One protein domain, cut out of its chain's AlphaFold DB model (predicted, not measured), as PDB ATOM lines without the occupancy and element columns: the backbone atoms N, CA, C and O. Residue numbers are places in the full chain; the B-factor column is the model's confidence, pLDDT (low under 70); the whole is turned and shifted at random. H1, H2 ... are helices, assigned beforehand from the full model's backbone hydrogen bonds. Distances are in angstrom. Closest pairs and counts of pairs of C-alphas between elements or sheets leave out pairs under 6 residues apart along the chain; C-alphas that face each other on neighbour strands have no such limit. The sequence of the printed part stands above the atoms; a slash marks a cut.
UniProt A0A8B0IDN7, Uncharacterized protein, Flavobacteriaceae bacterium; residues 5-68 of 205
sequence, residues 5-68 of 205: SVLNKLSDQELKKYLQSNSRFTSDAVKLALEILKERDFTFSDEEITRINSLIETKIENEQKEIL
ATOM      1  N   SER A   5     247.104 128.229 227.041       87.44
ATOM      2  CA  SER A   5     247.121 127.166 226.022       87.44
ATOM      3  C   SER A   5     246.034 127.290 224.946       87.44
ATOM      4  O   SER A   5     246.165 126.699 223.878       87.44
ATOM      5  N   VAL A   6     244.944 128.013 225.224       89.19
ATOM      6  CA  VAL A   6     243.872 128.268 224.253       89.19
ATOM      7  C   VAL A   6     244.242 129.454 223.366       89.19
ATOM      8  O   VAL A   6     244.150 129.332 222.149       89.19
ATOM      9  N   LEU A   7     244.728 130.559 223.948       91.38
ATOM     10  CA  LEU A   7     245.175 131.724 223.171       91.38
ATOM     11  C   LEU A   7     246.397 131.418 222.312       91.38
ATOM     12  O   LEU A   7     246.521 131.962 221.223       91.38
ATOM     13  N   ASN A   8     247.269 130.510 222.750       90.69
ATOM     14  CA  ASN A   8     248.466 130.170 221.987       90.69
ATOM     15  C   ASN A   8     248.158 129.440 220.661       90.69
ATOM     16  O   ASN A   8     249.033 129.288 219.821       90.69
ATOM     17  N   LYS A   9     246.910 129.005 220.444       92.06
ATOM     18  CA  LYS A   9     246.458 128.449 219.157       92.06
ATOM     19  C   LYS A   9     246.051 129.526 218.148       92.06
ATOM     20  O   LYS A   9     245.866 129.204 216.980       92.06
ATOM     21  N   LEU A  10     245.872 130.768 218.598       92.69
ATOM     22  CA  LEU A  10     245.457 131.882 217.754       92.69
ATOM     23  C   LEU A  10     246.636 132.413 216.939       92.69
ATOM     24  O   LEU A  10     247.789 132.398 217.388       92.69
ATOM     25  N   SER A  11     246.330 132.910 215.746       93.12
ATOM     26  CA  SER A  11     247.279 133.636 214.904       93.12
ATOM     27  C   SER A  11     247.626 135.003 215.500       93.12
ATOM     28  O   SER A  11     246.880 135.564 216.307       93.12
ATOM     29  N   ASP A  12     248.738 135.591 215.065       92.81
ATOM     30  CA  ASP A  12     249.165 136.906 215.559       92.81
ATOM     31  C   ASP A  12     248.136 138.000 215.242       92.81
ATOM     32  O   ASP A  12     247.896 138.899 216.049       92.81
ATOM     33  N   GLN A  13     247.467 137.904 214.087       90.81
ATOM     34  CA  GLN A  13     246.386 138.820 213.715       90.81
ATOM     35  C   GLN A  13     245.183 138.706 214.657       90.81
ATOM     36  O   GLN A  13     244.554 139.715 214.979       90.81
ATOM     37  N   GLU A  14     244.857 137.499 215.115       92.25
ATOM     38  CA  GLU A  14     243.783 137.280 216.080       92.25
ATOM     39  C   GLU A  14     244.171 137.778 217.470       92.25
ATOM     40  O   GLU A  14     243.369 138.466 218.098       92.25
ATOM     41  N   LEU A  15     245.407 137.533 217.917       92.94
ATOM     42  CA  LEU A  15     245.918 138.046 219.194       92.94
ATOM     43  C   LEU A  15     245.940 139.578 219.229       92.94
ATOM     44  O   LEU A  15     245.567 140.174 220.238       92.94
ATOM     45  N   LYS A  16     246.254 140.247 218.114       92.12
ATOM     46  CA  LYS A  16     246.182 141.717 218.020       92.12
ATOM     47  C   LYS A  16     244.783 142.277 218.271       92.12
ATOM     48  O   LYS A  16     244.672 143.380 218.802       92.12
ATOM     49  N   LYS A  17     243.711 141.532 217.966       93.44
ATOM     50  CA  LYS A  17     242.331 141.959 218.277       93.44
ATOM     51  C   LYS A  17     242.099 142.092 219.785       93.44
ATOM     52  O   LYS A  17     241.296 142.921 220.201       93.44
ATOM     53  N   TYR A  18     242.833 141.340 220.609       93.50
ATOM     54  CA  TYR A  18     242.760 141.456 222.068       93.50
ATOM     55  C   TYR A  18     243.346 142.780 222.570       93.50
ATOM     56  O   TYR A  18     242.867 143.307 223.572       93.50
ATOM     57  N   LEU A  19     244.319 143.344 221.847       93.44
ATOM     58  CA  LEU A  19     245.063 144.559 222.205       93.44
ATOM     59  C   LEU A  19     244.411 145.865 221.702       93.44
ATOM     60  O   LEU A  19     244.949 146.962 221.909       93.44
ATOM     61  N   GLN A  20     243.275 145.774 221.004       91.56
ATOM     62  CA  GLN A  20     242.529 146.937 220.515       91.56
ATOM     63  C   GLN A  20     241.862 147.691 221.673       91.56
ATOM     64  O   GLN A  20     241.391 147.086 222.632       91.56
ATOM     65  N   SER A  21     241.787 149.021 221.585       82.44
ATOM     66  CA  SER A  21     241.209 149.878 222.636       82.44
ATOM     67  C   SER A  21     239.734 149.577 222.933       82.44
ATOM     68  O   SER A  21     239.297 149.708 224.071       82.44
ATOM     69  N   ASN A  22     238.977 149.116 221.937       82.44
ATOM     70  CA  ASN A  22     237.573 148.707 222.048       82.44
ATOM     71  C   ASN A  22     237.388 147.189 222.263       82.44
ATOM     72  O   ASN A  22     236.292 146.659 222.069       82.44
ATOM     73  N   SER A  23     238.455 146.480 222.640       87.12
ATOM     74  CA  SER A  23     238.443 145.044 222.913       87.12
ATOM     75  C   SER A  23     237.386 144.686 223.963       87.12
ATOM     76  O   SER A  23     237.338 145.277 225.043       87.12
ATOM     77  N   ARG A  24     236.550 143.681 223.674       85.75
ATOM     78  CA  ARG A  24     235.549 143.136 224.616       85.75
ATOM     79  C   ARG A  24     236.114 142.052 225.541       85.75
ATOM     80  O   ARG A  24     235.381 141.507 226.356       85.75
ATOM     81  N   PHE A  25     237.393 141.710 225.398       90.88
ATOM     82  CA  PHE A  25     238.026 140.626 226.147       90.88
ATOM     83  C   PHE A  25     238.432 141.063 227.558       90.88
ATOM     84  O   PHE A  25     238.593 142.260 227.814       90.88
ATOM     85  N   THR A  26     238.604 140.096 228.461       89.19
ATOM     86  CA  THR A  26     238.968 140.360 229.858       89.19
ATOM     87  C   THR A  26     240.415 140.824 230.010       89.19
ATOM     88  O   THR A  26     241.247 140.548 229.143       89.19
ATOM     89  N   SER A  27     240.741 141.489 231.118       90.81
ATOM     90  CA  SER A  27     242.092 141.956 231.448       90.81
ATOM     91  C   SER A  27     243.136 140.838 231.352       90.81
ATOM     92  O   SER A  27     244.144 140.991 230.660       90.81
ATOM     93  N   ASP A  28     242.835 139.674 231.936       90.88
ATOM     94  CA  ASP A  28     243.647 138.454 231.848       90.88
ATOM     95  C   ASP A  28     243.917 138.038 230.398       90.88
ATOM     96  O   ASP A  28     245.042 137.693 230.038       90.88
ATOM     97  N   ALA A  29     242.893 138.070 229.540       92.44
ATOM     98  CA  ALA A  29     243.034 137.677 228.143       92.44
ATOM     99  C   ALA A  29     243.904 138.667 227.358       92.44
ATOM    100  O   ALA A  29     244.710 138.245 226.531       92.44
ATOM    101  N   VAL A  30     243.771 139.971 227.629       94.06
ATOM    102  CA  VAL A  30     244.607 141.016 227.015       94.06
ATOM    103  C   VAL A  30     246.064 140.869 227.454       94.06
ATOM    104  O   VAL A  30     246.961 140.907 226.613       94.06
ATOM    105  N   LYS A  31     246.305 140.630 228.749       94.19
ATOM    106  CA  LYS A  31     247.650 140.412 229.298       94.19
ATOM    107  C   LYS A  31     248.318 139.176 228.692       94.19
ATOM    108  O   LYS A  31     249.451 139.265 228.227       94.19
ATOM    109  N   LEU A  32     247.598 138.054 228.627       94.12
ATOM    110  CA  LEU A  32     248.097 136.820 228.014       94.12
ATOM    111  C   LEU A  32     248.356 136.977 226.511       94.12
ATOM    112  O   LEU A  32     249.328 136.428 226.005       94.12
ATOM    113  N   ALA A  33     247.519 137.729 225.790       94.38
ATOM    114  CA  ALA A  33     247.738 137.990 224.370       94.38
ATOM    115  C   ALA A  33     249.005 138.825 224.124       94.38
ATOM    116  O   ALA A  33     249.763 138.516 223.205       94.38
ATOM    117  N   LEU A  34     249.260 139.841 224.960       94.44
ATOM    118  CA  LEU A  34     250.494 140.630 224.905       94.44
ATOM    119  C   LEU A  34     251.726 139.755 225.170       94.44
ATOM    120  O   LEU A  34     252.718 139.865 224.455       94.44
ATOM    121  N   GLU A  35     251.659 138.888 226.179       93.88
ATOM    122  CA  GLU A  35     252.745 137.972 226.538       93.88
ATOM    123  C   GLU A  35     253.061 136.993 225.401       93.88
ATOM    124  O   GLU A  35     254.214 136.896 224.994       93.88
ATOM    125  N   ILE A  36     252.046 136.341 224.822       94.69
ATOM    126  CA  ILE A  36     252.230 135.401 223.703       94.69
ATOM    127  C   ILE A  36     252.823 136.108 222.478       94.69
ATOM    128  O   ILE A  36     253.685 135.550 221.810       94.69
ATOM    129  N   LEU A  37     252.388 137.334 222.171       94.00
ATOM    130  CA  LEU A  37     252.953 138.090 221.050       94.00
ATOM    131  C   LEU A  37     254.426 138.446 221.295       94.00
ATOM    132  O   LEU A  37     255.230 138.317 220.376       94.00
ATOM    133  N   LYS A  38     254.804 138.814 222.525       92.50
ATOM    134  CA  LYS A  38     256.216 139.023 222.887       92.50
ATOM    135  C   LYS A  38     257.037 137.733 222.802       92.50
ATOM    136  O   LYS A  38     258.164 137.779 222.334       92.50
ATOM    137  N   GLU A  39     256.476 136.593 223.209       93.00
ATOM    138  CA  GLU A  39     257.119 135.270 223.079       93.00
ATOM    139  C   GLU A  39     257.326 134.841 221.620       93.00
ATOM    140  O   GLU A  39     258.190 134.015 221.343       93.00
ATOM    141  N   ARG A  40     256.542 135.394 220.688       93.12
ATOM    142  CA  ARG A  40     256.673 135.185 219.238       93.12
ATOM    143  C   ARG A  40     257.549 136.243 218.558       93.12
ATOM    144  O   ARG A  40     257.429 136.441 217.353       93.12
ATOM    145  N   ASP A  41     258.372 136.948 219.332       91.50
ATOM    146  CA  ASP A  41     259.264 138.013 218.864       91.50
ATOM    147  C   ASP A  41     258.539 139.179 218.160       91.50
ATOM    148  O   ASP A  41     259.111 139.889 217.330       91.50
ATOM    149  N   PHE A  42     257.267 139.424 218.498       90.75
ATOM    150  CA  PHE A  42     256.553 140.588 217.987       90.75
ATOM    151  C   PHE A  42     257.060 141.867 218.669       90.75
ATOM    152  O   PHE A  42     256.947 142.038 219.886       90.75
ATOM    153  N   THR A  43     257.582 142.801 217.876       89.75
ATOM    154  CA  THR A  43     258.069 144.096 218.360       89.75
ATOM    155  C   THR A  43     256.927 145.097 218.496       89.75
ATOM    156  O   THR A  43     256.200 145.344 217.534       89.75
ATOM    157  N   PHE A  44     256.815 145.708 219.670       91.62
ATOM    158  CA  PHE A  44     255.899 146.813 219.944       91.62
ATOM    159  C   PHE A  44     256.696 148.096 220.158       91.62
ATOM    160  O   PHE A  44     257.800 148.042 220.704       91.62
ATOM    161  N   SER A  45     256.133 149.242 219.781       92.19
ATOM    162  CA  SER A  45     256.692 150.529 220.201       92.19
ATOM    163  C   SER A  45     256.429 150.788 221.688       92.19
ATOM    164  O   SER A  45     255.497 150.236 222.283       92.19
ATOM    165  N   ASP A  46     257.215 151.675 222.299       90.88
ATOM    166  CA  ASP A  46     257.003 152.086 223.694       90.88
ATOM    167  C   ASP A  46     255.616 152.719 223.902       90.88
ATOM    168  O   ASP A  46     254.956 152.497 224.923       90.88
ATOM    169  N   GLU A  47     255.126 153.449 222.898       90.75
ATOM    170  CA  GLU A  47     253.782 154.029 222.877       90.75
ATOM    171  C   GLU A  47     252.698 152.941 222.869       90.75
ATOM    172  O   GLU A  47     251.718 153.023 223.616       90.75
ATOM    173  N   GLU A  48     252.876 151.884 222.069       90.25
ATOM    174  CA  GLU A  48     251.950 150.751 222.022       90.25
ATOM    175  C   GLU A  48     251.926 149.989 223.342       90.25
ATOM    176  O   GLU A  48     250.842 149.684 223.845       90.25
ATOM    177  N   ILE A  49     253.094 149.716 223.929       91.56
ATOM    178  CA  ILE A  49     253.195 149.054 225.234       91.56
ATOM    179  C   ILE A  49     252.485 149.884 226.301       91.56
ATOM    180  O   ILE A  49     251.678 149.343 227.058       91.56
ATOM    181  N   THR A  50     252.726 151.193 226.332       91.12
ATOM    182  CA  THR A  50     252.094 152.103 227.296       91.12
ATOM    183  C   THR A  50     250.574 152.103 227.141       91.12
ATOM    184  O   THR A  50     249.842 151.928 228.118       91.12
ATOM    185  N   ARG A  51     250.077 152.203 225.902       93.75
ATOM    186  CA  ARG A  51     248.640 152.142 225.596       93.75
ATOM    187  C   ARG A  51     248.013 150.815 226.027       93.75
ATOM    188  O   ARG A  51     246.914 150.805 226.577       93.75
ATOM    189  N   ILE A  52     248.678 149.693 225.754       93.06
ATOM    190  CA  ILE A  52     248.171 148.357 226.092       93.06
ATOM    191  C   ILE A  52     248.164 148.151 227.607       93.06
ATOM    192  O   ILE A  52     247.189 147.623 228.135       93.06
ATOM    193  N   ASN A  53     249.196 148.602 228.319       91.88
ATOM    194  CA  ASN A  53     249.235 148.528 229.779       91.88
ATOM    195  C   ASN A  53     248.101 149.348 230.408       91.88
ATOM    196  O   ASN A  53     247.377 148.824 231.249       91.88
ATOM    197  N   SER A  54     247.860 150.568 229.919       90.62
ATOM    198  CA  SER A  54     246.723 151.389 230.359       90.62
ATOM    199  C   SER A  54     245.366 150.720 230.077       90.62
ATOM    200  O   SER A  54     244.458 150.763 230.911       90.62
ATOM    201  N   LEU A  55     245.223 150.033 228.935       91.69
ATOM    202  CA  LEU A  55     244.032 149.233 228.623       91.69
ATOM    203  C   LEU A  55     243.847 148.070 229.610       91.69
ATOM    204  O   LEU A  55     242.722 147.818 230.043       91.69
ATOM    205  N   ILE A  56     244.924 147.355 229.947       92.06
ATOM    206  CA  ILE A  56     244.896 146.254 230.919       92.06
ATOM    207  C   ILE A  56     244.478 146.789 232.289       92.06
ATOM    208  O   ILE A  56     243.538 146.250 232.865       92.06
ATOM    209  N   GLU A  57     245.101 147.864 232.772       89.88
ATOM    210  CA  GLU A  57     244.757 148.497 234.053       89.88
ATOM    211  C   GLU A  57     243.286 148.912 234.097       89.88
ATOM    212  O   GLU A  57     242.553 148.489 234.989       89.88
ATOM    213  N   THR A  58     242.805 149.616 233.070       87.19
ATOM    214  CA  THR A  58     241.398 150.038 232.980       87.19
ATOM    215  C   THR A  58     240.435 148.844 233.007       87.19
ATOM    216  O   THR A  58     239.344 148.913 233.578       87.19
ATOM    217  N   LYS A  59     240.806 147.721 232.379       87.06
ATOM    218  CA  LYS A  59     239.994 146.495 232.385       87.06
ATOM    219  C   LYS A  59     240.008 145.800 233.739       87.06
ATOM    220  O   LYS A  59     238.941 145.387 234.176       87.06
ATOM    221  N   ILE A  60     241.162 145.715 234.402       85.12
ATOM    222  CA  ILE A  60     241.266 145.196 235.775       85.12
ATOM    223  C   ILE A  60     240.356 146.019 236.689       85.12
ATOM    224  O   ILE A  60     239.563 145.456 237.438       85.12
ATOM    225  N   GLU A  61     240.411 147.346 236.578       77.81
ATOM    226  CA  GLU A  61     239.567 148.246 237.362       77.81
ATOM    227  C   GLU A  61     238.072 148.025 237.096       77.81
ATOM    228  O   GLU A  61     237.272 148.010 238.030       77.81
ATOM    229  N   ASN A  62     237.667 147.836 235.837       76.19
ATOM    230  CA  ASN A  62     236.262 147.604 235.492       76.19
ATOM    231  C   ASN A  62     235.761 146.215 235.908       76.19
ATOM    232  O   ASN A  62     234.634 146.098 236.380       76.19
ATOM    233  N   GLU A  63     236.586 145.179 235.788       77.12
ATOM    234  CA  GLU A  63     236.254 143.833 236.268       77.12
ATOM    235  C   GLU A  63     236.151 143.799 237.793       77.12
ATOM    236  O   GLU A  63     235.259 143.156 238.338       77.12
ATOM    237  N   GLN A  64     237.004 144.550 238.494       67.06
ATOM    238  CA  GLN A  64     236.880 144.720 239.936       67.06
ATOM    239  C   GLN A  64     235.579 145.434 240.307       67.06
ATOM    240  O   GLN A  64     234.926 144.972 241.236       67.06
ATOM    241  N   LYS A  65     235.149 146.476 239.568       60.47
ATOM    242  CA  LYS A  65     233.860 147.172 239.795       60.47
ATOM    243  C   LYS A  65     232.651 146.233 239.743       60.47
ATOM    244  O   LYS A  65     231.745 146.411 240.550       60.47
ATOM    245  N   GLU A  66     232.626 145.252 238.836       56.75
ATOM    246  CA  GLU A  66     231.521 144.276 238.743       56.75
ATOM    247  C   GLU A  66     231.446 143.325 239.951       56.75
ATOM    248  O   GLU A  66     230.392 142.753 240.219       56.75
ATOM    249  N   ILE A  67     232.537 143.178 240.710       57.00
ATOM    250  CA  ILE A  67     232.625 142.295 241.884       57.00
ATOM    251  C   ILE A  67     232.288 143.046 243.187       57.00
ATOM    252  O   ILE A  67     232.056 142.421 244.226       57.00
ATOM    253  N   LEU A  68     232.232 144.383 243.174       57.16
ATOM    254  CA  LEU A  68     232.044 145.158 244.402       57.16
ATOM    255  C   LEU A  68     230.605 145.020 244.916       57.16
ATOM    256  O   LEU A  68     229.646 145.470 244.296       57.16
TER     257      LEU A  68
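AT A GLANCE: This is residues 5 to 68 of the 205 residues of an uncharacterized protein of Flavobacteriaceae bacterium (UniProt A0A8B0IDN7). A long helix, H3, and a shorter one, H2, make a narrow V that is closed where residues 27 to 31 of H2 pack on residues 56 to 63 of H3 and open towards residues 40 to 45, the link between them; the small helix H1 packs on another side of H2, away from H3. H3 runs past the closed end of the V and makes much of the longest axis, and the three helix centres form a triangle with H2 as the one helix that touches both others. The printed part has 64 residues with three named helices, in the order H1, H2, H3, and no named strand; its class is all helix. The whole is compact, with a radius of gyration of the C-alphas of 11.8 A and spans of 38 by 27 by 17 A.

IN THESE COORDINATES: The longest helix, H3, holds residues 46 to 67 and measures 32.0 A from first to last C-alpha. It begins at C-alpha 46, at (257.003, 152.086, 223.694), and ends at C-alpha 67, at (232.625, 142.295, 241.884). H2 holds residues 27 to 39 and measures 18.5 A; its C-alpha 27 is at (242.092, 141.956, 231.448). H1 holds residues 12 to 18 and measures 10.2 A, beginning at C-alpha 12, at (249.165, 136.906, 215.559).

HOW THE PARTS SIT: H3 touches H2 with its residues 56 to 63 alone, and H2 touches H3 with residues 27 to 31 alone. Their closest C-alphas, those of Ser 27 and Lys 59, are 5.1 A apart. The two helices form a helical hairpin and run opposite ways at a shallow tilt of 28 degrees, 12.3 A from centre to centre. H2 also touches H1, with the closest C-alphas, those of Tyr 18 and Val 30, 5.3 A apart. H1 and H2 are a helical hairpin too, running opposite ways at a shallow tilt of 25 degrees, with their centres 9.6 A apart. H1 and H3 are apart. In H2 every O i to N i+4 pair is within hydrogen-bond range; in H3 it is 17 of 18, and in H1 it is 1 of 3, beside 3 of 4 O i to N i+3 pairs.

THE WHOLE: The two C-alphas farthest apart, those of Asp 41 and Leu 68, are 38.0 A apart. The printed part has no cut. The links from H1 to H2, with 8 residues, and from H2 to H3, with 6 residues, are short. The mean pLDDT of the printed part is 88.1, and residues 64 to 68, of which 64 to 67 belong to H3, are under 70 in this model.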